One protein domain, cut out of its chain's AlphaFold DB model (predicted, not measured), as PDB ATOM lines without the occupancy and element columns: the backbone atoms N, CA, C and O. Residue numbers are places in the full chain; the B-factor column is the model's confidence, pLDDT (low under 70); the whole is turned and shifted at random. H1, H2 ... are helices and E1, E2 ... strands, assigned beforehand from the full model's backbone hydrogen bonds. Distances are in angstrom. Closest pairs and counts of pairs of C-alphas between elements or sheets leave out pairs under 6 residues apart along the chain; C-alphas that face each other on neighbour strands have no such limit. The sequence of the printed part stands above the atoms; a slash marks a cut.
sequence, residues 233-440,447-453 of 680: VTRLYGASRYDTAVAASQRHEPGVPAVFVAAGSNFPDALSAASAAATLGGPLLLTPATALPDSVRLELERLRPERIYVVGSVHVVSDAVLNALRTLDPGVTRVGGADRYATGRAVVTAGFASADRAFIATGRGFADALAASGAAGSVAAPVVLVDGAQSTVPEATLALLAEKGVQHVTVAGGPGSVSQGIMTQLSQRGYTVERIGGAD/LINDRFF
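This is residues 233 to 440 and 447 to 453 of the 680 residues of the protein "DUF1524 domain-containing protein" of Microbacterium sp. NEAU-LLE (UniProt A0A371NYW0). Look for two lobes side by side, each a four-stranded parallel sheet with helices over both faces, and H2 and H5 packed between the two sheets. In the first lobe H3 and H4 cover the face away from H2 and H5; in the second, H6 and H8 cover opposite faces. The printed part has 215 residues with nine named helices and nine named strands, alternating from E1 to H9, class mixed. It is compact, with a radius of gyration of the C-alphas of 16.8 A and spans of 48 by 40 by 27 A.

Start at E1, residues 233 to 236, which pairs with no named strand; its closest C-alpha to H1, residues 241 to 249, is Leu 236, 5.5 A from Ala 247. The first sheet runs E3, residues 284 to 287, E2, 259 to 263, E4, 308 to 311, and E5, 333 to 335; within hydrogen-bond range are N 285 and O 260, N 309 and O 259, and N 335 and O 310, each 2.8 A. It has three layers, helices on both faces: H2, residues 268 to 279, over E2 at a height of 8.4 A, and on the opposite face H3, 294 to 303, and H4, 319 to 326. H1 and H3 touch at Val 246 and Val 296, C-alphas 6.4 A apart. H5, residues 340 to 351, is on both sheets and touches H2 at a shallow tilt of 15 degrees, the closest C-alphas being Ala 276 and Gly 351, 4.6 A. The second sheet, strongly twisted, runs E7, residues 383 to 386, E6, 357 to 362, E8, 408 to 412, and E9, 432 to 436; find N 384 and O 359, N 360 and O 410, and N 409 and O 432, each 2.8 A. H6, residues 367 to 378, touches H2 at Ser 275 and Gly 377, C-alphas 4.4 A apart; H8, 420 to 428, is on the opposite face. H7, residues 395 to 403, only grazes this sheet, and H9, 447 to 452, touches H6. Every O i to N i+4 pair is within range in H1, H3, H4, H5, H7, H8 and H9, but 5 of 8 in H2 and 6 of 8 in H6.

Find C-alpha 233 at (-18.059, 59.999, -17.719), where E1 begins. H2 is 18.6 A long, H6 17.9 A, E6 16.9 A and H5 16.0 A. H9 ends at C-alpha 452, (-28.170, 45.540, -4.030).

The farthest C-alphas, Asp 294 and Gln 428, are 49.6 A apart. Residues 441 to 446 are not printed; C-alphas 440 and 447 are 10.7 A apart. Of the links printed whole, none is long. Residues 267 to 269 have pLDDT under 70.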
ATOM      1  N   VAL A 233     -18.491  61.260 -17.099       97.38
ATOM      2  CA  VAL A 233     -18.059  59.999 -17.719       97.38
ATOM      3  C   VAL A 233     -16.537  59.887 -17.706       97.38
ATOM      4  O   VAL A 233     -15.849  60.673 -18.355       97.38
ATOM      5  N   THR A 234     -16.011  58.862 -17.034       97.81
ATOM      6  CA  THR A 234     -14.593  58.478 -17.099       97.81
ATOM      7  C   THR A 234     -14.453  57.211 -17.931       97.81
ATOM      8  O   THR A 234     -15.127  56.227 -17.659       97.81
ATOM      9  N   ARG A 235     -13.567  57.184 -18.930       97.50
ATOM     10  CA  ARG A 235     -13.326  55.979 -19.742       97.50
ATOM     11  C   ARG A 235     -11.982  55.343 -19.404       97.50
ATOM     12  O   ARG A 235     -10.962  56.024 -19.462       97.50
ATOM     13  N   LEU A 236     -11.980  54.042 -19.120       97.31
ATOM     14  CA  LEU A 236     -10.784  53.236 -18.861       97.31
ATOM     15  C   LEU A 236     -10.617  52.212 -19.984       97.31
ATOM     16  O   LEU A 236     -11.491  51.370 -20.200       97.31
ATOM     17  N   TYR A 237      -9.528  52.318 -20.744       96.12
ATOM     18  CA  TYR A 237      -9.262  51.448 -21.887       96.12
ATOM     19  C   TYR A 237      -7.792  51.493 -22.298       96.12
ATOM     20  O   TYR A 237      -7.098  52.471 -22.030       96.12
ATOM     21  N   GLY A 238      -7.355  50.459 -23.013       94.06
ATOM     22  CA  GLY A 238      -6.067  50.443 -23.696       94.06
ATOM     23  C   GLY A 238      -6.142  49.774 -25.069       94.06
ATOM     24  O   GLY A 238      -7.227  49.535 -25.604       94.06
ATOM     25  N   ALA A 239      -4.977  49.497 -25.661       92.94
ATOM     26  CA  ALA A 239      -4.873  48.909 -27.000       92.94
ATOM     27  C   ALA A 239      -5.412  47.468 -27.065       92.94
ATOM     28  O   ALA A 239      -5.870  47.013 -28.115       92.94
ATOM     29  N   SER A 240      -5.375  46.755 -25.941       93.31
ATOM     30  CA  SER A 240      -5.889  45.400 -25.790       93.31
ATOM     31  C   SER A 240      -6.707  45.250 -24.504       93.31
ATOM     32  O   SER A 240      -6.719  46.126 -23.642       93.31
ATOM     33  N   ARG A 241      -7.351  44.089 -24.336       92.38
ATOM     34  CA  ARG A 241      -8.042  43.723 -23.085       92.38
ATOM     35  C   ARG A 241      -7.127  43.729 -21.861       92.38
ATOM     36  O   ARG A 241      -7.576  44.005 -20.755       92.38
ATOM     37  N   TYR A 242      -5.847  43.422 -22.068       95.75
ATOM     38  CA  TYR A 242      -4.841  43.413 -21.011       95.75
ATOM     39  C   TYR A 242      -4.542  44.845 -20.571       95.75
ATOM     40  O   TYR A 242      -4.569  45.143 -19.384       95.75
ATOM     41  N   ASP A 243      -4.399  45.757 -21.532       96.38
ATOM     42  CA  ASP A 243      -4.172  47.178 -21.259       96.38
ATOM     43  C   ASP A 243      -5.421  47.861 -20.677       96.38
ATOM     44  O   ASP A 243      -5.306  48.759 -19.849       96.38
ATOM     45  N   THR A 244      -6.628  47.420 -21.051       96.31
ATOM     46  CA  THR A 244      -7.873  47.862 -20.401       96.31
ATOM     47  C   THR A 244      -7.938  47.405 -18.940       96.31
ATOM     48  O   THR A 244      -8.329  48.192 -18.080       96.31
ATOM     49  N   ALA A 245      -7.516  46.172 -18.633       96.50
ATOM     50  CA  ALA A 245      -7.412  45.702 -17.251       96.50
ATOM     51  C   ALA A 245      -6.361  46.493 -16.456       96.50
ATOM     52  O   ALA A 245      -6.627  46.886 -15.323       96.50
ATOM     53  N   VAL A 246      -5.218  46.818 -17.072       98.00
ATOM     54  CA  VAL A 246      -4.207  47.720 -16.491       98.00
ATOM     55  C   VAL A 246      -4.793  49.112 -16.224       98.00
ATOM     56  O   VAL A 246      -4.630  49.637 -15.130       98.00
ATOM     57  N   ALA A 247      -5.559  49.693 -17.151       97.06
ATOM     58  CA  ALA A 247      -6.193  50.999 -16.947       97.06
ATOM     59  C   ALA A 247      -7.220  51.009 -15.794       97.06
ATOM     60  O   ALA A 247      -7.386  52.027 -15.120       97.06
ATOM     61  N   ALA A 248      -7.918  49.891 -15.558       95.69
ATOM     62  CA  ALA A 248      -8.773  49.716 -14.381       95.69
ATOM     63  C   ALA A 248      -7.944  49.556 -13.096       95.69
ATOM     64  O   ALA A 248      -8.268  50.144 -12.066       95.69
ATOM     65  N   SER A 249      -6.847  48.805 -13.175       95.81
ATOM     66  CA  SER A 249      -5.911  48.569 -12.077       95.81
ATOM     67  C   SER A 249      -5.204  49.835 -11.592       95.81
ATOM     68  O   SER A 249      -5.088  50.030 -10.388       95.81
ATOM     69  N   GLN A 250      -4.861  50.755 -12.497       94.50
ATOM     70  CA  GLN A 250      -4.232  52.051 -12.200       94.50
ATOM     71  C   GLN A 250      -5.070  52.986 -11.315       94.50
ATOM     72  O   GLN A 250      -4.634  54.082 -10.975       94.50
ATOM     73  N   ARG A 251      -6.286  52.571 -10.954       92.00
ATOM     74  CA  ARG A 251      -7.134  53.232  -9.961       92.00
ATOM     75  C   ARG A 251      -6.834  52.802  -8.528       92.00
ATOM     76  O   ARG A 251      -7.308  53.462  -7.616       92.00
ATOM     77  N   HIS A 252      -6.067  51.732  -8.348       87.69
ATOM     78  CA  HIS A 252      -5.561  51.284  -7.058       87.69
ATOM     79  C   HIS A 252      -4.191  51.904  -6.788       87.69
ATOM     80  O   HIS A 252      -3.345  52.017  -7.691       87.69
ATOM     81  N   GLU A 253      -3.972  52.259  -5.528       83.50
ATOM     82  CA  GLU A 253      -2.673  52.711  -5.053       83.50
ATOM     83  C   GLU A 253      -1.700  51.521  -4.944       83.50
ATOM     84  O   GLU A 253      -2.127  50.362  -4.940       83.50
ATOM     85  N   PRO A 254      -0.380  51.752  -4.892       82.50
ATOM     86  CA  PRO A 254       0.580  50.696  -4.572       82.50
ATOM     87  C   PRO A 254       0.338  50.071  -3.181       82.50
ATOM     88  O   PRO A 254      -0.110  50.762  -2.271       82.50
ATOM     89  N   GLY A 255       0.690  48.796  -2.998       77.25
ATOM     90  CA  GLY A 255       0.478  48.025  -1.766       77.25
ATOM     91  C   GLY A 255      -0.909  47.381  -1.680       77.25
ATOM     92  O   GLY A 255      -1.540  47.422  -0.630       77.25
ATOM     93  N   VAL A 256      -1.441  46.860  -2.793       80.62
ATOM     94  CA  VAL A 256      -2.734  46.148  -2.765       80.62
ATOM     95  C   VAL A 256      -2.590  44.768  -2.097       80.62
ATOM     96  O   VAL A 256      -1.621  44.063  -2.401       80.62
ATOM     97  N   PRO A 257      -3.566  44.305  -1.286       80.00
ATOM     98  CA  PRO A 257      -3.430  43.036  -0.559       80.00
ATOM     99  C   PRO A 257      -3.350  41.805  -1.460       80.00
ATOM    100  O   PRO A 257      -2.661  40.831  -1.161       80.00
ATOM    101  N   ALA A 258      -4.053  41.830  -2.591       87.25
ATOM    102  CA  ALA A 258      -4.012  40.742  -3.550       87.25
ATOM    103  C   ALA A 258      -4.250  41.227  -4.977       87.25
ATOM    104  O   ALA A 258      -5.100  42.075  -5.228       87.25
ATOM    105  N   VAL A 259      -3.567  40.611  -5.937       95.38
ATOM    106  CA  VAL A 259      -3.898  40.726  -7.359       95.38
ATOM    107  C   VAL A 259      -4.268  39.358  -7.886       95.38
ATOM    108  O   VAL A 259      -3.520  38.392  -7.742       95.38
ATOM    109  N   PHE A 260      -5.406  39.284  -8.566       95.94
ATOM    110  CA  PHE A 260      -5.769  38.102  -9.333       95.94
ATOM    111  C   PHE A 260      -5.333  38.302 -10.781       95.94
ATOM    112  O   PHE A 260      -5.644  39.318 -11.401       95.94
ATOM    113  N   VAL A 261      -4.624  37.322 -11.335       96.38
ATOM    114  CA  VAL A 261      -4.203  37.292 -12.736       96.38
ATOM    115  C   VAL A 261      -4.896  36.121 -13.416       96.38
ATOM    116  O   VAL A 261      -4.620  34.960 -13.109       96.38
ATOM    117  N   ALA A 262      -5.797  36.414 -14.350       94.19
ATOM    118  CA  ALA A 262      -6.586  35.403 -15.049       94.19
ATOM    119  C   ALA A 262      -6.380  35.441 -16.570       94.19
ATOM    120  O   ALA A 262      -5.956  36.444 -17.148       94.19
ATOM    121  N   ALA A 263      -6.710  34.342 -17.251       91.06
ATOM    122  CA  ALA A 263      -6.627  34.290 -18.706       91.06
ATOM    123  C   ALA A 263      -7.641  35.244 -19.362       91.06
ATOM    124  O   ALA A 263      -8.852  35.098 -19.214       91.06
ATOM    125  N   GLY A 264      -7.170  36.178 -20.189       83.31
ATOM    126  CA  GLY A 264      -8.048  37.085 -20.935       83.31
ATOM    127  C   GLY A 264      -8.773  36.419 -22.110       83.31
ATOM    128  O   GLY A 264      -9.675  37.020 -22.690       83.31
ATOM    129  N   SER A 265      -8.384  35.198 -22.494       78.25
ATOM    130  CA  SER A 265      -8.971  34.428 -23.600       78.25
ATOM    131  C   SER A 265     -10.056  33.438 -23.165       78.25
ATOM    132  O   SER A 265     -10.819  32.990 -24.017       78.25
ATOM    133  N   ASN A 266     -10.147  33.108 -21.870       73.69
ATOM    134  CA  ASN A 266     -11.102  32.146 -21.318       73.69
ATOM    135  C   ASN A 266     -11.699  32.684 -20.006       73.69
ATOM    136  O   ASN A 266     -10.986  32.901 -19.036       73.69
ATOM    137  N   PHE A 267     -13.011  32.902 -19.990       68.25
ATOM    138  CA  PHE A 267     -13.727  33.610 -18.923       68.25
ATOM    139  C   PHE A 267     -14.089  32.833 -17.648       68.25
ATOM    140  O   PHE A 267     -14.198  33.493 -16.616       68.25
ATOM    141  N   PRO A 268     -14.369  31.509 -17.664       67.62
ATOM    142  CA  PRO A 268     -15.067  30.876 -16.546       67.62
ATOM    143  C   PRO A 268     -14.301  31.000 -15.236       67.62
ATOM    144  O   PRO A 268     -14.874  31.336 -14.212       67.62
ATOM    145  N   ASP A 269     -12.990  30.815 -15.305       67.00
ATOM    146  CA  ASP A 269     -12.120  30.837 -14.138       67.00
ATOM    147  C   ASP A 269     -11.980  32.259 -13.562       67.00
ATOM    148  O   ASP A 269     -11.793  32.433 -12.364       67.00
ATOM    149  N   ALA A 270     -12.165  33.291 -14.394       74.75
ATOM    150  CA  ALA A 270     -12.005  34.694 -14.023       74.75
ATOM    151  C   ALA A 270     -13.265  35.339 -13.410       74.75
ATOM    152  O   ALA A 270     -13.164  36.378 -12.763       74.75
ATOM    153  N   LEU A 271     -14.453  34.750 -13.596       82.75
ATOM    154  CA  LEU A 271     -15.714  35.338 -13.110       82.75
ATOM    155  C   LEU A 271     -15.794  35.355 -11.579       82.75
ATOM    156  O   LEU A 271     -16.166  36.369 -11.001       82.75
ATOM    157  N   SER A 272     -15.384  34.269 -10.919       88.75
ATOM    158  CA  SER A 272     -15.281  34.228  -9.451       88.75
ATOM    159  C   SER A 272     -14.155  35.125  -8.921       88.75
ATOM    160  O   SER A 272     -14.214  35.584  -7.782       88.75
ATOM    161  N   ALA A 273     -13.136  35.396  -9.748       92.62
ATOM    162  CA  ALA A 273     -11.982  36.200  -9.356       92.62
ATOM    163  C   ALA A 273     -12.319  37.688  -9.239       92.62
ATOM    164  O   ALA A 273     -11.699  38.373  -8.439       92.62
ATOM    165  N   ALA A 274     -13.317  38.187  -9.975       92.19
ATOM    166  CA  ALA A 274     -13.717  39.590  -9.887       92.19
ATOM    167  C   ALA A 274     -14.265  39.946  -8.494       92.19
ATOM    168  O   ALA A 274     -13.807  40.915  -7.892       92.19
ATOM    169  N   SER A 275     -15.187  39.138  -7.953       92.38
ATOM    170  CA  SER A 275     -15.690  39.338  -6.587       92.38
ATOM    171  C   SER A 275     -14.596  39.124  -5.539       92.38
ATOM    172  O   SER A 275     -14.521  39.891  -4.591       92.38
ATOM    173  N   ALA A 276     -13.716  38.132  -5.729       92.56
ATOM    174  CA  ALA A 276     -12.605  37.875  -4.809       92.56
ATOM    175  C   ALA A 276     -11.597  39.036  -4.770       92.56
ATOM    176  O   ALA A 276     -11.197  39.469  -3.693       92.56
ATOM    177  N   ALA A 277     -11.227  39.575  -5.935       93.25
ATOM    178  CA  ALA A 277     -10.345  40.729  -6.055       93.25
ATOM    179  C   ALA A 277     -10.955  41.961  -5.370       93.25
ATOM    180  O   ALA A 277     -10.298  42.595  -4.549       93.25
ATOM    181  N   ALA A 278     -12.242  42.235  -5.623       90.75
ATOM    182  CA  ALA A 278     -12.967  43.319  -4.968       90.75
ATOM    183  C   ALA A 278     -12.964  43.187  -3.434       90.75
ATOM    184  O   ALA A 278     -12.694  44.168  -2.740       90.75
ATOM    185  N   THR A 279     -13.229  41.982  -2.914       87.56
ATOM    186  CA  THR A 279     -13.268  41.698  -1.471       87.56
ATOM    187  C   THR A 279     -11.897  41.804  -0.810       87.56
ATOM    188  O   THR A 279     -11.798  42.405   0.253       87.56
ATOM    189  N   LEU A 280     -10.838  41.299  -1.447       87.44
ATOM    190  CA  LEU A 280      -9.461  41.447  -0.954       87.44
ATOM    191  C   LEU A 280      -8.858  42.829  -1.244       87.44
ATOM    192  O   LEU A 280      -7.718  43.098  -0.889       87.44
ATOM    193  N   GLY A 281      -9.604  43.720  -1.893       85.12
ATOM    194  CA  GLY A 281      -9.198  45.103  -2.087       85.12
ATOM    195  C   GLY A 281      -8.165  45.353  -3.176       85.12
ATOM    196  O   GLY A 281      -7.505  46.390  -3.145       85.12
ATOM    197  N   GLY A 282      -8.049  44.454  -4.151       88.81
ATOM    198  CA  GLY A 282      -7.151  44.643  -5.282       88.81
ATOM    199  C   GLY A 282      -7.781  44.375  -6.650       88.81
ATOM    200  O   GLY A 282      -8.968  44.055  -6.769       88.81
ATOM    201  N   PRO A 283      -7.001  44.559  -7.725       94.44
ATOM    202  CA  PRO A 283      -7.498  44.457  -9.085       94.44
ATOM    203  C   PRO A 283      -7.508  43.017  -9.616       94.44
ATOM    204  O   PRO A 283      -6.771  42.131  -9.175       94.44
ATOM    205  N   LEU A 284      -8.317  42.815 -10.658       95.38
ATOM    206  CA  LEU A 284      -8.243  41.655 -11.542       95.38
ATOM    207  C   LEU A 284      -7.509  42.057 -12.827       95.38
ATOM    208  O   LEU A 284      -8.051  42.785 -13.662       95.38
ATOM    209  N   LEU A 285      -6.285  41.562 -12.989       96.69
ATOM    210  CA  LEU A 285      -5.497  41.704 -14.208       96.69
ATOM    211  C   LEU A 285      -5.709  40.509 -15.139       96.69
ATOM    212  O   LEU A 285      -6.083  39.406 -14.733       96.69
ATOM    213  N   LEU A 286      -5.451  40.738 -16.425       95.31
ATOM    214  CA  LEU A 286      -5.611  39.730 -17.466       95.31
ATOM    215  C   LEU A 286      -4.284  39.434 -18.149       95.31
ATOM    216  O   LEU A 286      -3.473  40.328 -18.355       95.31
ATOM    217  N   THR A 287      -4.119  38.196 -18.602       95.56
ATOM    218  CA  THR A 287      -2.942  37.756 -19.359       95.56
ATOM    219  C   THR A 287      -3.331  36.802 -20.499       95.56
ATOM    220  O   THR A 287      -4.332  36.085 -20.383       95.56
ATOM    221  N   PRO A 288      -2.611  36.769 -21.635       94.94
ATOM    222  CA  PRO A 288      -2.626  35.625 -22.538       94.94
ATOM    223  C   PRO A 288      -2.262  34.328 -21.803       94.94
ATOM    224  O   PRO A 288      -1.495  34.329 -20.844       94.94
ATOM    225  N   ALA A 289      -2.742  33.190 -22.304       93.25
ATOM    226  CA  ALA A 289      -2.481  31.891 -21.676       93.25
ATOM    227  C   ALA A 289      -0.981  31.532 -21.593       93.25
ATOM    228  O   ALA A 289      -0.565  30.801 -20.693       93.25
ATOM    229  N   THR A 290      -0.160  32.018 -22.530       94.81
ATOM    230  CA  THR A 290       1.217  31.538 -22.736       94.81
ATOM    231  C   THR A 290       2.317  32.540 -22.403       94.81
ATOM    232  O   THR A 290       3.470  32.134 -22.313       94.81
ATOM    233  N   ALA A 291       2.007  33.830 -22.248       96.00
ATOM    234  CA  ALA A 291       3.017  34.860 -22.008       96.00
ATOM    235  C   ALA A 291       2.426  36.057 -21.260       96.00
ATOM    236  O   ALA A 291       1.370  36.551 -21.653       96.00
ATOM    237  N   LEU A 292       3.123  36.525 -20.220       97.50
ATOM    238  CA  LEU A 292       2.759  37.724 -19.468       97.50
ATOM    239  C   LEU A 292       3.116  38.977 -20.293       97.50
ATOM    240  O   LEU A 292       4.283  39.123 -20.657       97.50
ATOM    241  N   PRO A 293       2.166  39.874 -20.613       97.62
ATOM    242  CA  PRO A 293       2.467  41.101 -21.342       97.62
ATOM    243  C   PRO A 293       3.295  42.060 -20.486       97.62
ATOM    244  O   PRO A 293       3.068  42.163 -19.280       97.62
ATOM    245  N   ASP A 294       4.178  42.838 -21.117       97.06
ATOM    246  CA  ASP A 294       4.979  43.847 -20.410       97.06
ATOM    247  C   ASP A 294       4.117  44.886 -19.686       97.06
ATOM    248  O   ASP A 294       4.462  45.288 -18.581       97.06
ATOM    249  N   SER A 295       2.973  45.284 -20.255       97.50
ATOM    250  CA  SER A 295       2.057  46.223 -19.595       97.50
ATOM    251  C   SER A 295       1.496  45.674 -18.282       97.50
ATOM    252  O   SER A 295       1.344  46.422 -17.323       97.50
ATOM    253  N   VAL A 296       1.245  44.366 -18.211       98.00
ATOM    254  CA  VAL A 296       0.757  43.693 -16.999       98.00
ATOM    255  C   VAL A 296       1.893  43.509 -15.995       98.00
ATOM    256  O   VAL A 296       1.694  43.746 -14.810       98.00
ATOM    257  N   ARG A 297       3.092  43.135 -16.460       97.88
ATOM    258  CA  ARG A 297       4.292  43.023 -15.616       97.88
ATOM    259  C   ARG A 297       4.632  44.358 -14.945       97.88
ATOM    260  O   ARG A 297       4.772  44.403 -13.731       97.88
ATOM    261  N   LEU A 298       4.704  45.439 -15.724       96.06
ATOM    262  CA  LEU A 298       4.984  46.787 -15.217       96.06
ATOM    263  C   LEU A 298       3.892  47.280 -14.259       96.06
ATOM    264  O   LEU A 298       4.188  47.972 -13.290       96.06
ATOM    265  N   GLU A 299       2.631  46.920 -14.502       97.75
ATOM    266  CA  GLU A 299       1.548  47.263 -13.580       97.75
ATOM    267  C   GLU A 299       1.657  46.500 -12.255       97.75
ATOM    268  O   GLU A 299       1.429  47.091 -11.207       97.75
ATOM    269  N   LEU A 300       2.058  45.226 -12.266       96.25
ATOM    270  CA  LEU A 300       2.337  44.472 -11.040       96.25
ATOM    271  C   LEU A 300       3.525  45.060 -10.265       96.25
ATOM    272  O   LEU A 300       3.447  45.194  -9.047       96.25
ATOM    273  N   GLU A 301       4.584  45.483 -10.959       91.31
ATOM    274  CA  GLU A 301       5.716  46.202 -10.353       91.31
ATOM    275  C   GLU A 301       5.272  47.531  -9.717       91.31
ATOM    276  O   GLU A 301       5.705  47.857  -8.614       91.31
ATOM    277  N   ARG A 302       4.370  48.283 -10.369       93.69
ATOM    278  CA  ARG A 302       3.793  49.522  -9.816       93.69
ATOM    279  C   ARG A 302       2.921  49.243  -8.593       93.69
ATOM    280  O   ARG A 302       3.023  49.951  -7.592       93.69
ATOM    281  N   LEU A 303       2.041  48.249  -8.697       87.25
ATOM    282  CA  LEU A 303       1.097  47.883  -7.648       87.25
ATOM    283  C   LEU A 303       1.788  47.340  -6.408       87.25
ATOM    284  O   LEU A 303       1.228  47.514  -5.336       87.25
ATOM    285  N   ARG A 304       2.946  46.678  -6.538       85.00
ATOM    286  CA  ARG A 304       3.629  45.982  -5.431       85.00
ATOM    287  C   ARG A 304       2.638  45.157  -4.590       85.00
ATOM    288  O   ARG A 304       2.445  45.468  -3.416       85.00
ATOM    289  N   PRO A 305       1.922  44.198  -5.209       84.00
ATOM    290  CA  PRO A 305       0.913  43.429  -4.504       84.00
ATOM    291  C   PRO A 305       1.560  42.494  -3.495       84.00
ATOM    292  O   PRO A 305       2.632  41.951  -3.749       84.00
ATOM    293  N   GLU A 306       0.869  42.243  -2.397       79.81
ATOM    294  CA  GLU A 306       1.390  41.343  -1.362       79.81
ATOM    295  C   GLU A 306       1.186  39.876  -1.682       79.81
ATOM    296  O   GLU A 306       1.927  39.006  -1.227       79.81
ATOM    297  N   ARG A 307       0.164  39.597  -2.490       83.69
ATOM    298  CA  ARG A 307      -0.059  38.265  -3.013       83.69
ATOM    299  C   ARG A 307      -0.546  38.316  -4.437       83.69
ATOM    300  O   ARG A 307      -1.512  39.004  -4.770       83.69
ATOM    301  N   ILE A 308       0.084  37.514  -5.282       93.81
ATOM    302  CA  ILE A 308      -0.384  37.290  -6.644       93.81
ATOM    303  C   ILE A 308      -1.044  35.913  -6.729       93.81
ATOM    304  O   ILE A 308      -0.415  34.878  -6.495       93.81
ATOM    305  N   TYR A 309      -2.314  35.891  -7.131       95.00
ATOM    306  CA  TYR A 309      -3.048  34.668  -7.437       95.00
ATOM    307  C   TYR A 309      -3.144  34.464  -8.946       95.00
ATOM    308  O   TYR A 309      -3.769  35.249  -9.658       95.00
ATOM    309  N   VAL A 310      -2.575  33.369  -9.448       95.75
ATOM    310  CA  VAL A 310      -2.742  32.955 -10.847       95.75
ATOM    311  C   VAL A 310      -3.956  32.056 -10.962       95.75
ATOM    312  O   VAL A 310      -3.949  30.928 -10.471       95.75
ATOM    313  N   VAL A 311      -4.993  32.538 -11.636       94.75
ATOM    314  CA  VAL A 311      -6.287  31.860 -11.707       94.75
ATOM    315  C   VAL A 311      -6.352  30.920 -12.907       94.75
ATOM    316  O   VAL A 311      -6.159  31.325 -14.054       94.75
ATOM    317  N   GLY A 312      -6.679  29.660 -12.633       91.00
ATOM    318  CA  GLY A 312      -6.789  28.590 -13.617       91.00
ATOM    319  C   GLY A 312      -5.664  27.559 -13.530       91.00
ATOM    320  O   GLY A 312      -4.578  27.783 -12.984       91.00
ATOM    321  N   SER A 313      -5.938  26.383 -14.093       90.44
ATOM    322  CA  SER A 313      -4.939  25.321 -14.228       90.44
ATOM    323  C   SER A 313      -3.825  25.719 -15.206       90.44
ATOM    324  O   SER A 313      -3.921  26.722 -15.918       90.44
ATOM    325  N   VAL A 314      -2.782  24.889 -15.297       90.62
ATOM    326  CA  VAL A 314      -1.684  25.068 -16.264       90.62
ATOM    327  C   VAL A 314      -2.162  25.129 -17.723       90.62
ATOM    328  O   VAL A 314      -1.507  25.720 -18.576       90.62
ATOM    329  N   HIS A 315      -3.332  24.557 -18.027       87.50
ATOM    330  CA  HIS A 315      -3.917  24.592 -19.370       87.50
ATOM    331  C   HIS A 315      -4.621  25.916 -19.695       87.50
ATOM    332  O   HIS A 315      -4.886  26.194 -20.862       87.50
ATOM    333  N   VAL A 316      -4.934  26.720 -18.677       90.38
ATOM    334  CA  VAL A 316      -5.609  28.018 -18.818       90.38
ATOM    335  C   VAL A 316      -4.596  29.153 -18.733       90.38
ATOM    336  O   VAL A 316      -4.597  30.046 -19.579       90.38
ATOM    337  N   VAL A 317      -3.695  29.079 -17.751       93.44
ATOM    338  CA  VAL A 317      -2.539  29.967 -17.612       93.44
ATOM    339  C   VAL A 317      -1.301  29.095 -17.445       93.44
ATOM    340  O   VAL A 317      -1.130  28.444 -16.417       93.44
ATOM    341  N   SER A 318      -0.448  29.058 -18.464       95.31
ATOM    342  CA  SER A 318       0.730  28.184 -18.521       95.31
ATOM    343  C   SER A 318       1.742  28.441 -17.405       95.31
ATOM    344  O   SER A 318       1.761  29.501 -16.776       95.31
ATOM    345  N   ASP A 319       2.644  27.481 -17.194       96.19
ATOM    346  CA  ASP A 319       3.747  27.647 -16.244       96.19
ATOM    347  C   ASP A 319       4.761  28.703 -16.687       96.19
ATOM    348  O   ASP A 319       5.439  29.277 -15.846       96.19
ATOM    349  N   ALA A 320       4.823  29.040 -17.980       96.94
ATOM    350  CA  ALA A 320       5.638  30.159 -18.450       96.94
ATOM    351  C   ALA A 320       5.164  31.492 -17.847       96.94
ATOM    352  O   ALA A 320       5.978  32.287 -17.386       96.94
ATOM    353  N   VAL A 321       3.844  31.710 -17.790       97.25
ATOM    354  CA  VAL A 321       3.261  32.891 -17.137       97.25
ATOM    355  C   VAL A 321       3.481  32.840 -15.627       97.25
ATOM    356  O   VAL A 321       3.896  33.837 -15.050       97.25
ATOM    357  N   LEU A 322       3.252  31.685 -14.992       95.81
ATOM    358  CA  LEU A 322       3.491  31.517 -13.554       95.81
ATOM    359  C   LEU A 322       4.949  31.816 -13.183       95.81
ATOM    360  O   LEU A 322       5.201  32.536 -12.225       95.81
ATOM    361  N   ASN A 323       5.906  31.309 -13.958       95.81
ATOM    362  CA  ASN A 323       7.325  31.548 -13.725       95.81
ATOM    363  C   ASN A 323       7.695  33.021 -13.936       95.81
ATOM    364  O   ASN A 323       8.469  33.551 -13.151       95.81
ATOM    365  N   ALA A 324       7.110  33.697 -14.931       97.38
ATOM    366  CA  ALA A 324       7.293  35.138 -15.125       97.38
ATOM    367  C   ALA A 324       6.696  35.978 -13.982       97.38
ATOM    368  O   ALA A 324       7.217  37.034 -13.656       97.38
ATOM    369  N   LEU A 325       5.614  35.521 -13.351       95.69
ATOM    370  CA  LEU A 325       5.076  36.173 -12.156       95.69
ATOM    371  C   LEU A 325       5.955  35.903 -10.930       95.69
ATOM    372  O   LEU A 325       6.182  36.807 -10.136       95.69
ATOM    373  N   ARG A 326       6.532  34.699 -10.821       91.62
ATOM    374  CA  ARG A 326       7.452  34.330  -9.732       91.62
ATOM    375  C   ARG A 326       8.763  35.102  -9.716       91.62
ATOM    376  O   ARG A 326       9.418  35.141  -8.683       91.62
ATOM    377  N   THR A 327       9.151  35.724 -10.830       92.06
ATOM    378  CA  THR A 327      10.287  36.657 -10.823       92.06
ATOM    379  C   THR A 327       9.953  37.988 -10.151       92.06
ATOM    380  O   THR A 327      10.876  38.700  -9.779       92.06
ATOM    381  N   LEU A 328       8.666  38.339 -10.034       82.81
ATOM    382  CA  LEU A 328       8.196  39.519  -9.302       82.81
ATOM    383  C   LEU A 328       7.905  39.182  -7.835       82.81
ATOM    384  O   LEU A 328       8.265  39.948  -6.952       82.81
ATOM    385  N   ASP A 329       7.265  38.035  -7.600       82.81
ATOM    386  CA  ASP A 329       6.872  37.548  -6.277       82.81
ATOM    387  C   ASP A 329       7.036  36.014  -6.212       82.81
ATOM    388  O   ASP A 329       6.232  35.278  -6.792       82.81
ATOM    389  N   PRO A 330       8.052  35.481  -5.511       72.75
ATOM    390  CA  PRO A 330       8.230  34.037  -5.354       72.75
ATOM    391  C   PRO A 330       7.020  33.319  -4.723       72.75
ATOM    392  O   PRO A 330       6.832  32.123  -4.969       72.75
ATOM    393  N   GLY A 331       6.186  34.039  -3.963       79.00
ATOM    394  CA  GLY A 331       4.978  33.567  -3.283       79.00
ATOM    395  C   GLY A 331       3.733  33.430  -4.169       79.00
ATOM    396  O   GLY A 331       2.666  33.057  -3.669       79.00
ATOM    397  N   VAL A 332       3.838  33.675  -5.485       88.06
ATOM    398  CA  VAL A 332       2.704  33.542  -6.417       88.06
ATOM    399  C   VAL A 332       2.033  32.172  -6.284       88.06
ATOM    400  O   VAL A 332       2.632  31.116  -6.535       88.06
ATOM    401  N   THR A 333       0.736  32.201  -5.980       89.50
ATOM    402  CA  THR A 333      -0.078  31.009  -5.743       89.50
ATOM    403  C   THR A 333      -0.982  30.727  -6.935       89.50
ATOM    404  O   THR A 333      -1.773  31.570  -7.363       89.50
ATOM    405  N   ARG A 334      -0.905  29.511  -7.483       94.06
ATOM    406  CA  ARG A 334      -1.848  29.062  -8.515       94.06
ATOM    407  C   ARG A 334      -3.154  28.611  -7.866       94.06
ATOM    408  O   ARG A 334      -3.155  27.711  -7.034       94.06
ATOM    409  N   VAL A 335      -4.266  29.163  -8.335       93.44
ATOM    410  CA  VAL A 335      -5.622  28.842  -7.891       93.44
ATOM    411  C   VAL A 335      -6.400  28.252  -9.064       93.44
ATOM    412  O   VAL A 335      -6.933  28.971  -9.907       93.44
ATOM    413  N   GLY A 336      -6.438  26.924  -9.161       89.94
ATOM    414  CA  GLY A 336      -7.055  26.220 -10.285       89.94
ATOM    415  C   GLY A 336      -7.517  24.815  -9.922       89.94
ATOM    416  O   GLY A 336      -6.944  24.170  -9.049       89.94
ATOM    417  N   GLY A 337      -8.556  24.339 -10.607       89.25
ATOM    418  CA  GLY A 337      -9.113  23.001 -10.435       89.25
ATOM    419  C   GLY A 337      -9.211  22.215 -11.744       89.25
ATOM    420  O   GLY A 337      -8.810  22.682 -12.811       89.25
ATOM    421  N   ALA A 338      -9.766  21.005 -11.653       89.88
ATOM    422  CA  ALA A 338      -9.960  20.107 -12.798       89.88
ATOM    423  C   ALA A 338     -10.923  20.671 -13.861       89.88
ATOM    424  O   ALA A 338     -10.841  20.318 -15.035       89.88
ATOM    425  N   ASP A 339     -11.830  21.553 -13.450       90.19
ATOM    426  CA  ASP A 339     -12.777  22.242 -14.315       90.19
ATOM    427  C   ASP A 339     -13.052  23.665 -13.794       90.19
ATOM    428  O   ASP A 339     -12.522  24.093 -12.764       90.19
ATOM    429  N   ARG A 340     -13.901  24.407 -14.511       89.50
ATOM    430  CA  ARG A 340     -14.279  25.787 -14.163       89.50
ATOM    431  C   ARG A 340     -14.994  25.925 -12.821       89.50
ATOM    432  O   ARG A 340     -14.914  26.966 -12.182       89.50
ATOM    433  N   TYR A 341     -15.713  24.893 -12.398       93.44
ATOM    434  CA  TYR A 341     -16.462  24.902 -11.145       93.44
ATOM    435  C   TYR A 341     -15.509  24.644  -9.980       93.44
ATOM    436  O   TYR A 341     -15.557  25.339  -8.972       93.44
ATOM    437  N   ALA A 342     -14.584  23.696 -10.140       93.44
ATOM    438  CA  ALA A 342     -13.499  23.457  -9.203       93.44
ATOM    439  C   ALA A 342     -12.572  24.675  -9.080       93.44
ATOM    440  O   ALA A 342     -12.232  25.048  -7.962       93.44
ATOM    441  N   THR A 343     -12.231  25.332 -10.192       93.38
ATOM    442  CA  THR A 343     -11.463  26.586 -10.171       93.38
ATOM    443  C   THR A 343     -12.227  27.698  -9.461       93.38
ATOM    444  O   THR A 343     -11.671  28.317  -8.561       93.38
ATOM    445  N   GLY A 344     -13.510  27.903  -9.779       93.12
ATOM    446  CA  GLY A 344     -14.347  28.882  -9.081       93.12
ATOM    447  C   GLY A 344     -14.392  28.644  -7.568       93.12
ATOM    448  O   GLY A 344     -14.221  29.583  -6.799       93.12
ATOM    449  N   ARG A 345     -14.523  27.386  -7.122       94.69
ATOM    450  CA  ARG A 345     -14.443  27.038  -5.692       94.69
ATOM    451  C   ARG A 345     -13.081  27.374  -5.083       94.69
ATOM    452  O   ARG A 345     -13.052  27.975  -4.020       94.69
ATOM    453  N   ALA A 346     -11.980  27.048  -5.760       94.25
ATOM    454  CA  ALA A 346     -10.633  27.366  -5.282       94.25
ATOM    455  C   ALA A 346     -10.404  28.884  -5.157       94.25
ATOM    456  O   ALA A 346      -9.807  29.340  -4.186       94.25
ATOM    457  N   VAL A 347     -10.931  29.675  -6.100       94.44
ATOM    458  CA  VAL A 347     -10.907  31.146  -6.036       94.44
ATOM    459  C   VAL A 347     -11.680  31.655  -4.826       94.44
ATOM    460  O   VAL A 347     -11.196  32.540  -4.129       94.44
ATOM    461  N   VAL A 348     -12.846  31.076  -4.535       94.00
ATOM    462  CA  VAL A 348     -13.618  31.443  -3.342       94.00
ATOM    463  C   VAL A 348     -12.885  31.059  -2.056       94.00
ATOM    464  O   VAL A 348     -12.863  31.848  -1.119       94.00
ATOM    465  N   THR A 349     -12.233  29.894  -2.011       90.81
ATOM    466  CA  THR A 349     -11.412  29.494  -0.861       90.81
ATOM    467  C   THR A 349     -10.266  30.473  -0.608       90.81
ATOM    468  O   THR A 349     -10.046  30.828   0.544       90.81
ATOM    469  N   ALA A 350      -9.583  30.936  -1.660       87.19
ATOM    470  CA  ALA A 350      -8.478  31.890  -1.550       87.19
ATOM    471  C   ALA A 350      -8.935  33.333  -1.262       87.19
ATOM    472  O   ALA A 350      -8.218  34.091  -0.619       87.19
ATOM    473  N   GLY A 351     -10.109  33.725  -1.767       84.81
ATOM    474  CA  GLY A 351     -10.607  35.102  -1.704       84.81
ATOM    475  C   GLY A 351     -11.433  35.447  -0.466       84.81
ATOM    476  O   GLY A 351     -11.612  36.626  -0.179       84.81
ATOM    477  N   PHE A 352     -11.971  34.447   0.238       84.44
ATOM    478  CA  PHE A 352     -12.960  34.657   1.296       84.44
ATOM    479  C   PHE A 352     -12.644  33.800   2.522       84.44
ATOM    480  O   PHE A 352     -12.668  32.568   2.457       84.44
ATOM    481  N   ALA A 353     -12.416  34.450   3.664       80.19
ATOM    482  CA  ALA A 353     -12.332  33.767   4.954       80.19
ATOM    483  C   ALA A 353     -13.717  33.243   5.379       80.19
ATOM    484  O   ALA A 353     -13.868  32.064   5.692       80.19
ATOM    485  N   SER A 354     -14.734  34.100   5.291       82.25
ATOM    486  CA  SER A 354     -16.149  33.796   5.516       82.25
ATOM    487  C   SER A 354     -17.024  34.684   4.622       82.25
ATOM    488  O   SER A 354     -16.547  35.665   4.053       82.25
ATOM    489  N   ALA A 355     -18.296  34.320   4.461       85.69
ATOM    490  CA  ALA A 355     -19.303  35.114   3.769       85.69
ATOM    491  C   ALA A 355     -20.711  34.703   4.228       85.69
ATOM    492  O   ALA A 355     -21.086  33.542   4.097       85.69
ATOM    493  N   ASP A 356     -21.529  35.653   4.691       88.56
ATOM    494  CA  ASP A 356     -22.946  35.396   5.012       88.56
ATOM    495  C   ASP A 356     -23.778  35.088   3.751       88.56
ATOM    496  O   ASP A 356     -24.757  34.335   3.785       88.56
ATOM    497  N   ARG A 357     -23.369  35.645   2.608       95.44
ATOM    498  CA  ARG A 357     -24.069  35.531   1.329       95.44
ATOM    499  C   ARG A 357     -23.171  34.951   0.250       95.44
ATOM    500  O   ARG A 357     -22.001  35.290   0.189       95.44
ATOM    501  N   ALA A 358     -23.741  34.169  -0.667       98.06
ATOM    502  CA  ALA A 358     -23.095  33.781  -1.920       98.06
ATOM    503  C   ALA A 358     -24.012  34.002  -3.129       98.06
ATOM    504  O   ALA A 358     -25.233  33.840  -3.052       98.06
ATOM    505  N   PHE A 359     -23.413  34.321  -4.273       98.19
ATOM    506  CA  PHE A 359     -24.102  34.411  -5.556       98.19
ATOM    507  C   PHE A 359     -23.852  33.137  -6.354       98.19
ATOM    508  O   PHE A 359     -22.708  32.782  -6.617       98.19
ATOM    509  N   ILE A 360     -24.911  32.451  -6.774       97.69
ATOM    510  CA  ILE A 360     -24.825  31.261  -7.621       97.69
ATOM    511  C   ILE A 360     -25.149  31.656  -9.055       97.69
ATOM    512  O   ILE A 360     -26.252  32.118  -9.342       97.69
ATOM    513  N   ALA A 361     -24.207  31.426  -9.964       95.94
ATOM    514  CA  ALA A 361     -24.378  31.699 -11.387       95.94
ATOM    515  C   ALA A 361     -23.927  30.508 -12.238       95.94
ATOM    516  O   ALA A 361     -23.099  29.688 -11.835       95.94
ATOM    517  N   THR A 362     -24.468  30.398 -13.449       94.69
ATOM    518  CA  THR A 362     -24.068  29.329 -14.366       94.69
ATOM    519  C   THR A 362     -22.669  29.572 -14.923       94.69
ATOM    520  O   THR A 362     -22.390  30.632 -15.468       94.69
ATOM    521  N   GLY A 363     -21.793  28.568 -14.858       91.81
ATOM    522  CA  GLY A 363     -20.481  28.606 -15.519       91.81
ATOM    523  C   GLY A 363     -20.530  28.245 -17.010       91.81
ATOM    524  O   GLY A 363     -19.488  28.191 -17.665       91.81
ATOM    525  N   ARG A 364     -21.719  27.948 -17.565       90.31
ATOM    526  CA  ARG A 364     -21.904  27.645 -19.001       90.31
ATOM    527  C   ARG A 364     -21.874  28.905 -19.873       90.31
ATOM    528  O   ARG A 364     -21.552  28.825 -21.054       90.31
ATOM    529  N   GLY A 365     -22.205  30.050 -19.285       87.06
ATOM    530  CA  GLY A 365     -22.101  31.383 -19.874       87.06
ATOM    531  C   GLY A 365     -21.433  32.334 -18.884       87.06
ATOM    532  O   GLY A 365     -20.955  31.897 -17.844       87.06
ATOM    533  N   PHE A 366     -21.386  33.624 -19.212       86.00
ATOM    534  CA  PHE A 366     -20.725  34.619 -18.360       86.00
ATOM    535  C   PHE A 366     -21.628  35.762 -17.914       86.00
ATOM    536  O   PHE A 366     -21.309  36.412 -16.932       86.00
ATOM    537  N   ALA A 367     -22.721  36.041 -18.629       86.12
ATOM    538  CA  ALA A 367     -23.413  37.317 -18.479       86.12
ATOM    539  C   ALA A 367     -24.032  37.500 -17.082       86.12
ATOM    540  O   ALA A 367     -23.827  38.543 -16.471       86.12
ATOM    541  N   ASP A 368     -24.690  36.465 -16.553       89.44
ATOM    542  CA  ASP A 368     -25.311  36.509 -15.224       89.44
ATOM    543  C   ASP A 368     -24.254  36.585 -14.107       89.44
ATOM    544  O   ASP A 368     -24.404  37.342 -13.154       89.44
ATOM    545  N   ALA A 369     -23.146  35.848 -14.249       89.69
ATOM    546  CA  ALA A 369     -22.033  35.870 -13.298       89.69
ATOM    547  C   ALA A 369     -21.282  37.212 -13.310       89.69
ATOM    548  O   ALA A 369     -20.922  37.737 -12.259       89.69
ATOM    549  N   LEU A 370     -21.074  37.784 -14.498       89.62
ATOM    550  CA  LEU A 370     -20.462  39.096 -14.679       89.62
ATOM    551  C   LEU A 370     -21.322  40.172 -14.014       89.62
ATOM    552  O   LEU A 370     -20.815  40.930 -13.198       89.62
ATOM    553  N   ALA A 371     -22.623  40.190 -14.311       86.81
ATOM    554  CA  ALA A 371     -23.569  41.119 -13.705       86.81
ATOM    555  C   ALA A 371     -23.632  40.980 -12.175       86.81
ATOM    556  O   ALA A 371     -23.695  41.975 -11.460       86.81
ATOM    557  N   ALA A 372     -23.555  39.747 -11.665       91.25
ATOM    558  CA  ALA A 372     -23.510  39.484 -10.233       91.25
ATOM    559  C   ALA A 372     -22.218  39.978  -9.565       91.25
ATOM    560  O   ALA A 372     -22.256  40.322  -8.394       91.25
ATOM    561  N   SER A 373     -21.090  40.033 -10.277       89.44
ATOM    562  CA  SER A 373     -19.768  40.252  -9.671       89.44
ATOM    563  C   SER A 373     -19.622  41.613  -8.982       89.44
ATOM    564  O   SER A 373     -19.033  41.674  -7.907       89.44
ATOM    565  N   GLY A 374     -20.193  42.683  -9.554       87.88
ATOM    566  CA  GLY A 374     -20.177  44.014  -8.928       87.88
ATOM    567  C   GLY A 374     -20.975  44.046  -7.620       87.88
ATOM    568  O   GLY A 374     -20.451  44.441  -6.584       87.88
ATOM    569  N   ALA A 375     -22.209  43.532  -7.649       93.19
ATOM    570  CA  ALA A 375     -23.066  43.417  -6.467       93.19
ATOM    571  C   ALA A 375     -22.504  42.449  -5.411       93.19
ATOM    572  O   ALA A 375     -22.641  42.685  -4.217       93.19
ATOM    573  N   ALA A 376     -21.871  41.358  -5.842       94.69
ATOM    574  CA  ALA A 376     -21.252  40.383  -4.955       94.69
ATOM    575  C   ALA A 376     -20.050  40.998  -4.229       94.69
ATOM    576  O   ALA A 376     -19.979  40.937  -3.004       94.69
ATOM    577  N   GLY A 377     -19.167  41.684  -4.962       89.69
ATOM    578  CA  GLY A 377     -18.031  42.396  -4.378       89.69
ATOM    579  C   GLY A 377     -18.451  43.483  -3.384       89.69
ATOM    580  O   GLY A 377     -17.854  43.573  -2.314       89.69
ATOM    581  N   SER A 378     -19.519  44.242  -3.671       86.56
ATOM    582  CA  SER A 378     -19.987  45.326  -2.790       86.56
ATOM    583  C   SER A 378     -20.567  44.853  -1.453       86.56
ATOM    584  O   SER A 378     -20.730  45.660  -0.543       86.56
ATOM    585  N   VAL A 379     -20.906  43.567  -1.329       88.31
ATOM    586  CA  VAL A 379     -21.388  42.956  -0.077       88.31
ATOM    587  C   VAL A 379     -20.451  41.858   0.432       88.31
ATOM    588  O   VAL A 379     -20.878  41.002   1.203       88.31
ATOM    589  N   ALA A 380     -19.190  41.866  -0.020       87.94
ATOM    590  CA  ALA A 380     -18.167  40.882   0.338       87.94
ATOM    591  C   ALA A 380     -18.627  39.417   0.170       87.94
ATOM    592  O   ALA A 380     -18.310  38.544   0.976       87.94
ATOM    593  N   ALA A 381     -19.386  39.139  -0.893       94.62
ATOM    594  CA  ALA A 381     -19.914  37.819  -1.210       94.62
ATOM    595  C   ALA A 381     -19.191  37.188  -2.414       94.62
ATOM    596  O   ALA A 381     -18.935  37.865  -3.415       94.62
ATOM    597  N   PRO A 382     -18.925  35.870  -2.393       95.88
ATOM    598  CA  PRO A 382     -18.385  35.167  -3.545       95.88
ATOM    599  C   PRO A 382     -19.418  34.963  -4.655       95.88
ATOM    600  O   PRO A 382     -20.577  34.618  -4.399       95.88
ATOM    601  N   VAL A 383     -18.963  35.040  -5.910       96.50
ATOM    602  CA  VAL A 383     -19.647  34.427  -7.057       96.50
ATOM    603  C   VAL A 383     -19.182  32.977  -7.207       96.50
ATOM    604  O   VAL A 383     -18.044  32.700  -7.587       96.50
ATOM    605  N   VAL A 384     -20.080  32.033  -6.946       96.75
ATOM    606  CA  VAL A 384     -19.861  30.588  -7.049       96.75
ATOM    607  C   VAL A 384     -20.467  30.066  -8.353       96.75
ATOM    608  O   VAL A 384     -21.676  30.152  -8.591       96.75
ATOM    609  N   LEU A 385     -19.623  29.490  -9.211       95.56
ATOM    610  CA  LEU A 385     -20.054  28.935 -10.492       95.56
ATOM    611  C   LEU A 385     -20.560  27.501 -10.361       95.56
ATOM    612  O   LEU A 385     -19.927  26.650  -9.735       95.56
ATOM    613  N   VAL A 386     -21.664  27.209 -11.048       96.19
ATOM    614  CA  VAL A 386     -22.273  25.871 -11.108       96.19
ATOM    615  C   VAL A 386     -22.599  25.470 -12.545       96.19
ATOM    616  O   VAL A 386     -22.784  26.328 -13.414       96.19
ATOM    617  N   ASP A 387     -22.697  24.169 -12.831       96.19
ATOM    618  CA  ASP A 387     -23.336  23.718 -14.072       96.19
ATOM    619  C   ASP A 387     -24.846  23.902 -13.925       96.19
ATOM    620  O   ASP A 387     -25.563  23.018 -13.464       96.19
ATOM    621  N   GLY A 388     -25.328  25.092 -14.284       96.44
ATOM    622  CA  GLY A 388     -26.708  25.485 -14.028       96.44
ATOM    623  C   GLY A 388     -27.760  24.654 -14.768       96.44
ATOM    624  O   GLY A 388     -28.932  24.740 -14.421       96.44
ATOM    625  N   ALA A 389     -27.374  23.821 -15.742       96.69
ATOM    626  CA  ALA A 389     -28.298  22.889 -16.391       96.69
ATOM    627  C   ALA A 389     -28.570  21.623 -15.557       96.69
ATOM    628  O   ALA A 389     -29.541  20.917 -15.828       96.69
ATOM    629  N   GLN A 390     -27.727  21.321 -14.564       97.88
ATOM    630  CA  GLN A 390     -27.919  20.173 -13.679       97.88
ATOM    631  C   GLN A 390     -29.084  20.410 -12.725       97.88
ATOM    632  O   GLN A 390     -29.419  21.547 -12.393       97.88
ATOM    633  N   SER A 391     -29.689  19.330 -12.236       96.81
ATOM    634  CA  SER A 391     -30.758  19.394 -11.235       96.81
ATOM    635  C   SER A 391     -30.262  19.736  -9.831       96.81
ATOM    636  O   SER A 391     -31.074  20.077  -8.986       96.81
ATOM    637  N   THR A 392     -28.962  19.624  -9.564       98.00
ATOM    638  CA  THR A 392     -28.349  19.817  -8.242       98.00
ATOM    639  C   THR A 392     -26.923  20.341  -8.386       98.00
ATOM    640  O   THR A 392     -26.261  20.066  -9.387       98.00
ATOM    641  N   VAL A 393     -26.420  21.044  -7.373       97.31
ATOM    642  CA  VAL A 393     -24.992  21.347  -7.231       97.31
ATOM    643  C   VAL A 393     -24.244  20.156  -6.610       97.31
ATOM    644  O   VAL A 393     -24.843  19.398  -5.837       97.31
ATOM    645  N   PRO A 394     -22.947  19.966  -6.922       96.88
ATOM    646  CA  PRO A 394     -22.126  18.924  -6.301       96.88
ATOM    647  C   PRO A 394     -21.948  19.126  -4.789       96.88
ATOM    648  O   PRO A 394     -21.922  20.265  -4.322       96.88
ATOM    649  N   GLU A 395     -21.699  18.044  -4.039       97.12
ATOM    650  CA  GLU A 395     -21.466  18.124  -2.583       97.12
ATOM    651  C   GLU A 395     -20.291  19.042  -2.233       97.12
ATOM    652  O   GLU A 395     -20.380  19.816  -1.293       97.12
ATOM    653  N   ALA A 396     -19.230  19.056  -3.042       97.19
ATOM    654  CA  ALA A 396     -18.101  19.964  -2.835       97.19
ATOM    655  C   ALA A 396     -18.486  21.457  -2.927       97.19
ATOM    656  O   ALA A 396     -17.815  22.299  -2.342       97.19
ATOM    657  N   THR A 397     -19.561  21.810  -3.638       97.81
ATOM    658  CA  THR A 397     -20.093  23.182  -3.617       97.81
ATOM    659  C   THR A 397     -20.866  23.453  -2.327       97.81
ATOM    660  O   THR A 397     -20.722  24.527  -1.760       97.81
ATOM    661  N   LEU A 398     -21.642  22.487  -1.830       98.31
ATOM    662  CA  LEU A 398     -22.366  22.618  -0.559       98.31
ATOM    663  C   LEU A 398     -21.403  22.692   0.631       98.31
ATOM    664  O   LEU A 398     -21.588  23.527   1.509       98.31
ATOM    665  N   ALA A 399     -20.345  21.878   0.612       97.50
ATOM    666  CA  ALA A 399     -19.272  21.913   1.597       97.50
ATOM    667  C   ALA A 399     -18.593  23.286   1.637       97.50
ATOM    668  O   ALA A 399     -18.433  23.838   2.717       97.50
ATOM    669  N   LEU A 400     -18.287  23.879   0.475       97.12
ATOM    670  CA  LEU A 400     -17.736  25.235   0.406       97.12
ATOM    671  C   LEU A 400     -18.693  26.280   1.003       97.12
ATOM    672  O   LEU A 400     -18.264  27.132   1.772       97.12
ATOM    673  N   LEU A 401     -19.983  26.236   0.651       97.81
ATOM    674  CA  LEU A 401     -20.964  27.186   1.192       97.81
ATOM    675  C   LEU A 401     -21.068  27.070   2.721       97.81
ATOM    676  O   LEU A 401     -21.132  28.086   3.405       97.81
ATOM    677  N   ALA A 402     -21.051  25.843   3.250       94.56
ATOM    678  CA  ALA A 402     -21.047  25.594   4.687       94.56
ATOM    679  C   ALA A 402     -19.746  26.070   5.361       94.56
ATOM    680  O   ALA A 402     -19.817  26.744   6.383       94.56
ATOM    681  N   GLU A 403     -18.581  25.781   4.770       91.44
ATOM    682  CA  GLU A 403     -17.262  26.226   5.251       91.44
ATOM    683  C   GLU A 403     -17.192  27.751   5.368       91.44
ATOM    684  O   GLU A 403     -16.709  28.273   6.368       91.44
ATOM    685  N   LYS A 404     -17.714  28.478   4.371       90.25
ATOM    686  CA  LYS A 404     -17.724  29.947   4.387       90.25
ATOM    687  C   LYS A 404     -18.818  30.546   5.276       90.25
ATOM    688  O   LYS A 404     -18.856  31.761   5.423       90.25
ATOM    689  N   GLY A 405     -19.677  29.728   5.888       90.06
ATOM    690  CA  GLY A 405     -20.740  30.197   6.777       90.06
ATOM    691  C   GLY A 405     -21.937  30.826   6.059       90.06
ATOM    692  O   GLY A 405     -22.704  31.554   6.686       90.06
ATOM    693  N   VAL A 406     -22.124  30.535   4.768       97.12
ATOM    694  CA  VAL A 406     -23.188  31.129   3.948       97.12
ATOM    695  C   VAL A 406     -24.564  30.758   4.495       97.12
ATOM    696  O   VAL A 406     -24.867  29.584   4.689       97.12
ATOM    697  N   GLN A 407     -25.426  31.756   4.669       94.25
ATOM    698  CA  GLN A 407     -26.841  31.600   5.022       94.25
ATOM    699  C   GLN A 407     -27.758  32.035   3.876       94.25
ATOM    700  O   GLN A 407     -28.821  31.445   3.656       94.25
ATOM    701  N   HIS A 408     -27.338  33.044   3.109       97.81
ATOM    702  CA  HIS A 408     -28.119  33.646   2.036       97.81
ATOM    703  C   HIS A 408     -27.548  33.290   0.664       97.81
ATOM    704  O   HIS A 408     -26.368  33.493   0.388       97.81
ATOM    705  N   VAL A 409     -28.391  32.803  -0.242       98.69
ATOM    706  CA  VAL A 409     -27.985  32.481  -1.612       98.69
ATOM    707  C   VAL A 409     -28.803  33.279  -2.615       98.69
ATOM    708  O   VAL A 409     -30.024  33.154  -2.687       98.69
ATOM    709  N   THR A 410     -28.115  34.052  -3.450       98.50
ATOM    710  CA  THR A 410     -28.715  34.742  -4.593       98.50
ATOM    711  C   THR A 410     -28.399  33.970  -5.869       98.50
ATOM    712  O   THR A 410     -27.255  33.911  -6.307       98.50
ATOM    713  N   VAL A 411     -29.407  33.381  -6.501       98.31
ATOM    714  CA  VAL A 411     -29.272  32.741  -7.812       98.31
ATOM    715  C   VAL A 411     -29.391  33.806  -8.903       98.31
ATOM    716  O   VAL A 411     -30.474  34.354  -9.119       98.31
ATOM    717  N   ALA A 412     -28.289  34.080  -9.600       97.12
ATOM    718  CA  ALA A 412     -28.235  35.002 -10.728       97.12
ATOM    719  C   ALA A 412     -28.631  34.286 -12.030       97.12
ATOM    720  O   ALA A 412     -28.015  33.297 -12.437       97.12
ATOM    721  N   GLY A 413     -29.669  34.804 -12.682       96.38
ATOM    722  CA  GLY A 413     -30.230  34.276 -13.919       96.38
ATOM    723  C   GLY A 413     -31.553  33.524 -13.742       96.38
ATOM    724  O   GLY A 413     -31.935  33.046 -12.666       96.38
ATOM    725  N   GLY A 414     -32.290  33.414 -14.849       96.31
ATOM    726  CA  GLY A 414     -33.558  32.688 -14.900       96.31
ATOM    727  C   GLY A 414     -33.396  31.159 -14.791       96.31
ATOM    728  O   GLY A 414     -32.274  30.644 -14.801       96.31
ATOM    729  N   PRO A 415     -34.508  30.399 -14.744       94.94
ATOM    730  CA  PRO A 415     -34.487  28.931 -14.655       94.94
ATOM    731  C   PRO A 415     -33.747  28.223 -15.800       94.94
ATOM    732  O   PRO A 415     -33.299  27.093 -15.632       94.94
ATOM    733  N   GLY A 416     -33.618  28.877 -16.962       93.50
ATOM    734  CA  GLY A 416     -32.820  28.377 -18.086       93.50
ATOM    735  C   GLY A 416     -31.304  28.529 -17.897       93.50
ATOM    736  O   GLY A 416     -30.548  27.779 -18.509       93.50
ATOM    737  N   SER A 417     -30.858  29.465 -17.049       95.31
ATOM    738  CA  SER A 417     -29.444  29.641 -16.688       95.31
ATOM    739  C   SER A 417     -29.055  28.713 -15.541       95.31
ATOM    740  O   SER A 417     -28.079  27.974 -15.653       95.31
ATOM    741  N   VAL A 418     -29.829  28.751 -14.450       97.50
ATOM    742  CA  VAL A 418     -29.653  27.913 -13.256       97.50
ATOM    743  C   VAL A 418     -30.980  27.237 -12.947       97.50
ATOM    744  O   VAL A 418     -31.963  27.921 -12.657       97.50
ATOM    745  N   SER A 419     -31.005  25.907 -12.998       98.00
ATOM    746  CA  SER A 419     -32.221  25.104 -12.916       98.00
ATOM    747  C   SER A 419     -33.008  25.346 -11.627       98.00
ATOM    748  O   SER A 419     -32.480  25.777 -10.597       98.00
ATOM    749  N   GLN A 420     -34.303  25.031 -11.667       98.06
ATOM    750  CA  GLN A 420     -35.133  25.085 -10.467       98.06
ATOM    751  C   GLN A 420     -34.727  24.021  -9.436       98.06
ATOM    752  O   GLN A 420     -34.843  24.268  -8.241       98.06
ATOM    753  N   GLY A 421     -34.195  22.878  -9.886       98.44
ATOM    754  CA  GLY A 421     -33.727  21.815  -8.997       98.44
ATOM    755  C   GLY A 421     -32.597  22.277  -8.074       98.44
ATOM    756  O   GLY A 421     -32.651  22.011  -6.876       98.44
ATOM    757  N   ILE A 422     -31.633  23.047  -8.600       98.56
ATOM    758  CA  ILE A 422     -30.541  23.622  -7.797       98.56
ATOM    759  C   ILE A 422     -31.105  24.518  -6.692       98.56
ATOM    760  O   ILE A 422     -30.710  24.406  -5.534       98.56
ATOM    761  N   MET A 423     -32.068  25.376  -7.038       98.00
ATOM    762  CA  MET A 423     -32.712  26.270  -6.078       98.00
ATOM    763  C   MET A 423     -33.443  25.477  -4.985       98.00
ATOM    764  O   MET A 423     -33.270  25.757  -3.802       98.00
ATOM    765  N   THR A 424     -34.195  24.440  -5.369       98.44
ATOM    766  CA  THR A 424     -34.884  23.548  -4.429       98.44
ATOM    767  C   THR A 424     -33.909  22.826  -3.499       98.44
ATOM    768  O   THR A 424     -34.154  22.788  -2.295       98.44
ATOM    769  N   GLN A 425     -32.799  22.295  -4.017       98.56
ATOM    770  CA  GLN A 425     -31.779  21.624  -3.208       98.56
ATOM    771  C   GLN A 425     -31.172  22.571  -2.165       98.56
ATOM    772  O   GLN A 425     -31.032  22.192  -1.004       98.56
ATOM    773  N   LEU A 426     -30.828  23.799  -2.561       98.50
ATOM    774  CA  LEU A 426     -30.259  24.795  -1.653       98.50
ATOM    775  C   LEU A 426     -31.258  25.169  -0.545       98.50
ATOM    776  O   LEU A 426     -30.904  25.143   0.629       98.50
ATOM    777  N   SER A 427     -32.531  25.404  -0.877       98.00
ATOM    778  CA  SER A 427     -33.557  25.660   0.145       98.00
ATOM    779  C   SER A 427     -33.751  24.471   1.095       98.00
ATOM    780  O   SER A 427     -33.889  24.661   2.299       98.00
ATOM    781  N   GLN A 428     -33.711  23.233   0.587       98.00
ATOM    782  CA  GLN A 428     -33.802  22.020   1.414       98.00
ATOM    783  C   GLN A 428     -32.595  21.827   2.342       98.00
ATOM    784  O   GLN A 428     -32.724  21.187   3.382       98.00
ATOM    785  N   ARG A 429     -31.435  22.383   1.982       97.19
ATOM    786  CA  ARG A 429     -30.230  22.418   2.824       97.19
ATOM    787  C   ARG A 429     -30.248  23.550   3.860       97.19
ATOM    788  O   ARG A 429     -29.291  23.665   4.615       97.19
ATOM    789  N   GLY A 430     -31.322  24.341   3.929       97.00
ATOM    790  CA  GLY A 430     -31.523  25.369   4.953       97.00
ATOM    791  C   GLY A 430     -31.072  26.776   4.560       97.00
ATOM    792  O   GLY A 430     -31.204  27.686   5.372       97.00
ATOM    793  N   TYR A 431     -30.590  26.990   3.333       98.31
ATOM    794  CA  TYR A 431     -30.222  28.328   2.866       98.31
ATOM    795  C   TYR A 431     -31.465  29.179   2.564       98.31
ATOM    796  O   TYR A 431     -32.458  28.692   2.010       98.31
ATOM    797  N   THR A 432     -31.381  30.483   2.827       98.31
ATOM    798  CA  THR A 432     -32.360  31.463   2.340       98.31
ATOM    799  C   THR A 432     -32.042  31.790   0.888       98.31
ATOM    800  O   THR A 432     -31.062  32.478   0.608       98.31
ATOM    801  N   VAL A 433     -32.848  31.283  -0.049       98.38
ATOM    802  CA  VAL A 433     -32.557  31.381  -1.487       98.38
ATOM    803  C   VAL A 433     -33.487  32.370  -2.183       98.38
ATOM    804  O   VAL A 433     -34.706  32.212  -2.146       98.38
ATOM    805  N   GLU A 434     -32.917  33.339  -2.896       97.94
ATOM    806  CA  GLU A 434     -33.643  34.224  -3.812       97.94
ATOM    807  C   GLU A 434     -33.124  34.055  -5.242       97.94
ATOM    808  O   GLU A 434     -31.947  33.771  -5.460       97.94
ATOM    809  N   ARG A 435     -33.994  34.233  -6.238       98.19
ATOM    810  CA  ARG A 435     -33.604  34.233  -7.653       98.19
ATOM    811  C   ARG A 435     -33.781  35.625  -8.232       98.19
ATOM    812  O   ARG A 435     -34.845  36.218  -8.079       98.19
ATOM    813  N   ILE A 436     -32.782  36.077  -8.978       98.06
ATOM    814  CA  ILE A 436     -32.816  37.334  -9.717       98.06
ATOM    815  C   ILE A 436     -32.468  37.030 -11.172       98.06
ATOM    816  O   ILE A 436     -31.324  36.728 -11.496       98.06
ATOM    817  N   GLY A 437     -33.467  37.062 -12.052       95.81
ATOM    818  CA  GLY A 437     -33.301  36.733 -13.466       95.81
ATOM    819  C   GLY A 437     -34.346  37.420 -14.333       95.81
ATOM    820  O   GLY A 437     -35.538  37.342 -14.043       95.81
ATOM    821  N   GLY A 438     -33.886  38.087 -15.388       94.56
ATOM    822  CA  GLY A 438     -34.715  38.779 -16.367       94.56
ATOM    823  C   GLY A 438     -34.911  37.988 -17.663       94.56
ATOM    824  O   GLY A 438     -34.430  36.865 -17.813       94.56
ATOM    825  N   ALA A 439     -35.614  38.596 -18.623       92.00
ATOM    826  CA  ALA A 439     -35.837  38.012 -19.951       92.00
ATOM    827  C   ALA A 439     -34.540  37.873 -20.772       92.00
ATOM    828  O   ALA A 439     -34.441  37.016 -21.649       92.00
ATOM    829  N   ASP A 440     -33.551  38.713 -20.479       92.69
ATOM    830  CA  ASP A 440     -32.221  38.690 -21.068       92.69
ATOM    831  C   ASP A 440     -31.153  39.092 -20.035       92.69
ATOM    832  O   ASP A 440     -31.440  39.354 -18.861       92.69
ATOM    833  N   LEU A 447     -31.888  44.048 -12.700       97.19
ATOM    834  CA  LEU A 447     -32.575  43.513 -11.519       97.19
ATOM    835  C   LEU A 447     -31.613  43.204 -10.363       97.19
ATOM    836  O   LEU A 447     -31.981  43.383  -9.203       97.19
ATOM    837  N   ILE A 448     -30.392  42.747 -10.660       96.62
ATOM    838  CA  ILE A 448     -29.342  42.571  -9.647       96.62
ATOM    839  C   ILE A 448     -28.959  43.937  -9.074       96.62
ATOM    840  O   ILE A 448     -28.949  44.104  -7.857       96.62
ATOM    841  N   ASN A 449     -28.723  44.935  -9.926       95.62
ATOM    842  CA  ASN A 449     -28.359  46.273  -9.472       95.62
ATOM    843  C   ASN A 449     -29.460  46.890  -8.589       95.62
ATOM    844  O   ASN A 449     -29.172  47.386  -7.505       95.62
ATOM    845  N   ASP A 450     -30.729  46.776  -8.985       94.25
ATOM    846  CA  ASP A 450     -31.871  47.270  -8.201       94.25
ATOM    847  C   ASP A 450     -32.051  46.558  -6.852       94.25
ATOM    848  O   ASP A 450     -32.668  47.111  -5.941       94.25
ATOM    849  N   ARG A 451     -31.534  45.333  -6.705       95.44
ATOM    850  CA  ARG A 451     -31.604  44.588  -5.444       95.44
ATOM    851  C   ARG A 451     -30.551  45.036  -4.434       95.44
ATOM    852  O   ARG A 451     -30.850  45.050  -3.240       95.44
ATOM    853  N   PHE A 452     -29.336  45.325  -4.897       93.12
ATOM    854  CA  PHE A 452     -28.170  45.540  -4.030       93.12
ATOM    855  C   PHE A 452     -27.770  47.007  -3.882       93.12
ATOM    856  O   PHE A 452     -27.036  47.340  -2.956       93.12
ATOM    857  N   PHE A 453     -28.287  47.886  -4.737       92.75
ATOM    858  CA  PHE A 453     -27.998  49.312  -4.693       92.75
ATOM    859  C   PHE A 453     -29.290  50.122  -4.604       92.75
ATOM    860  O   PHE A 453     -30.310  49.783  -5.202       92.75
TER     861      PHE A 453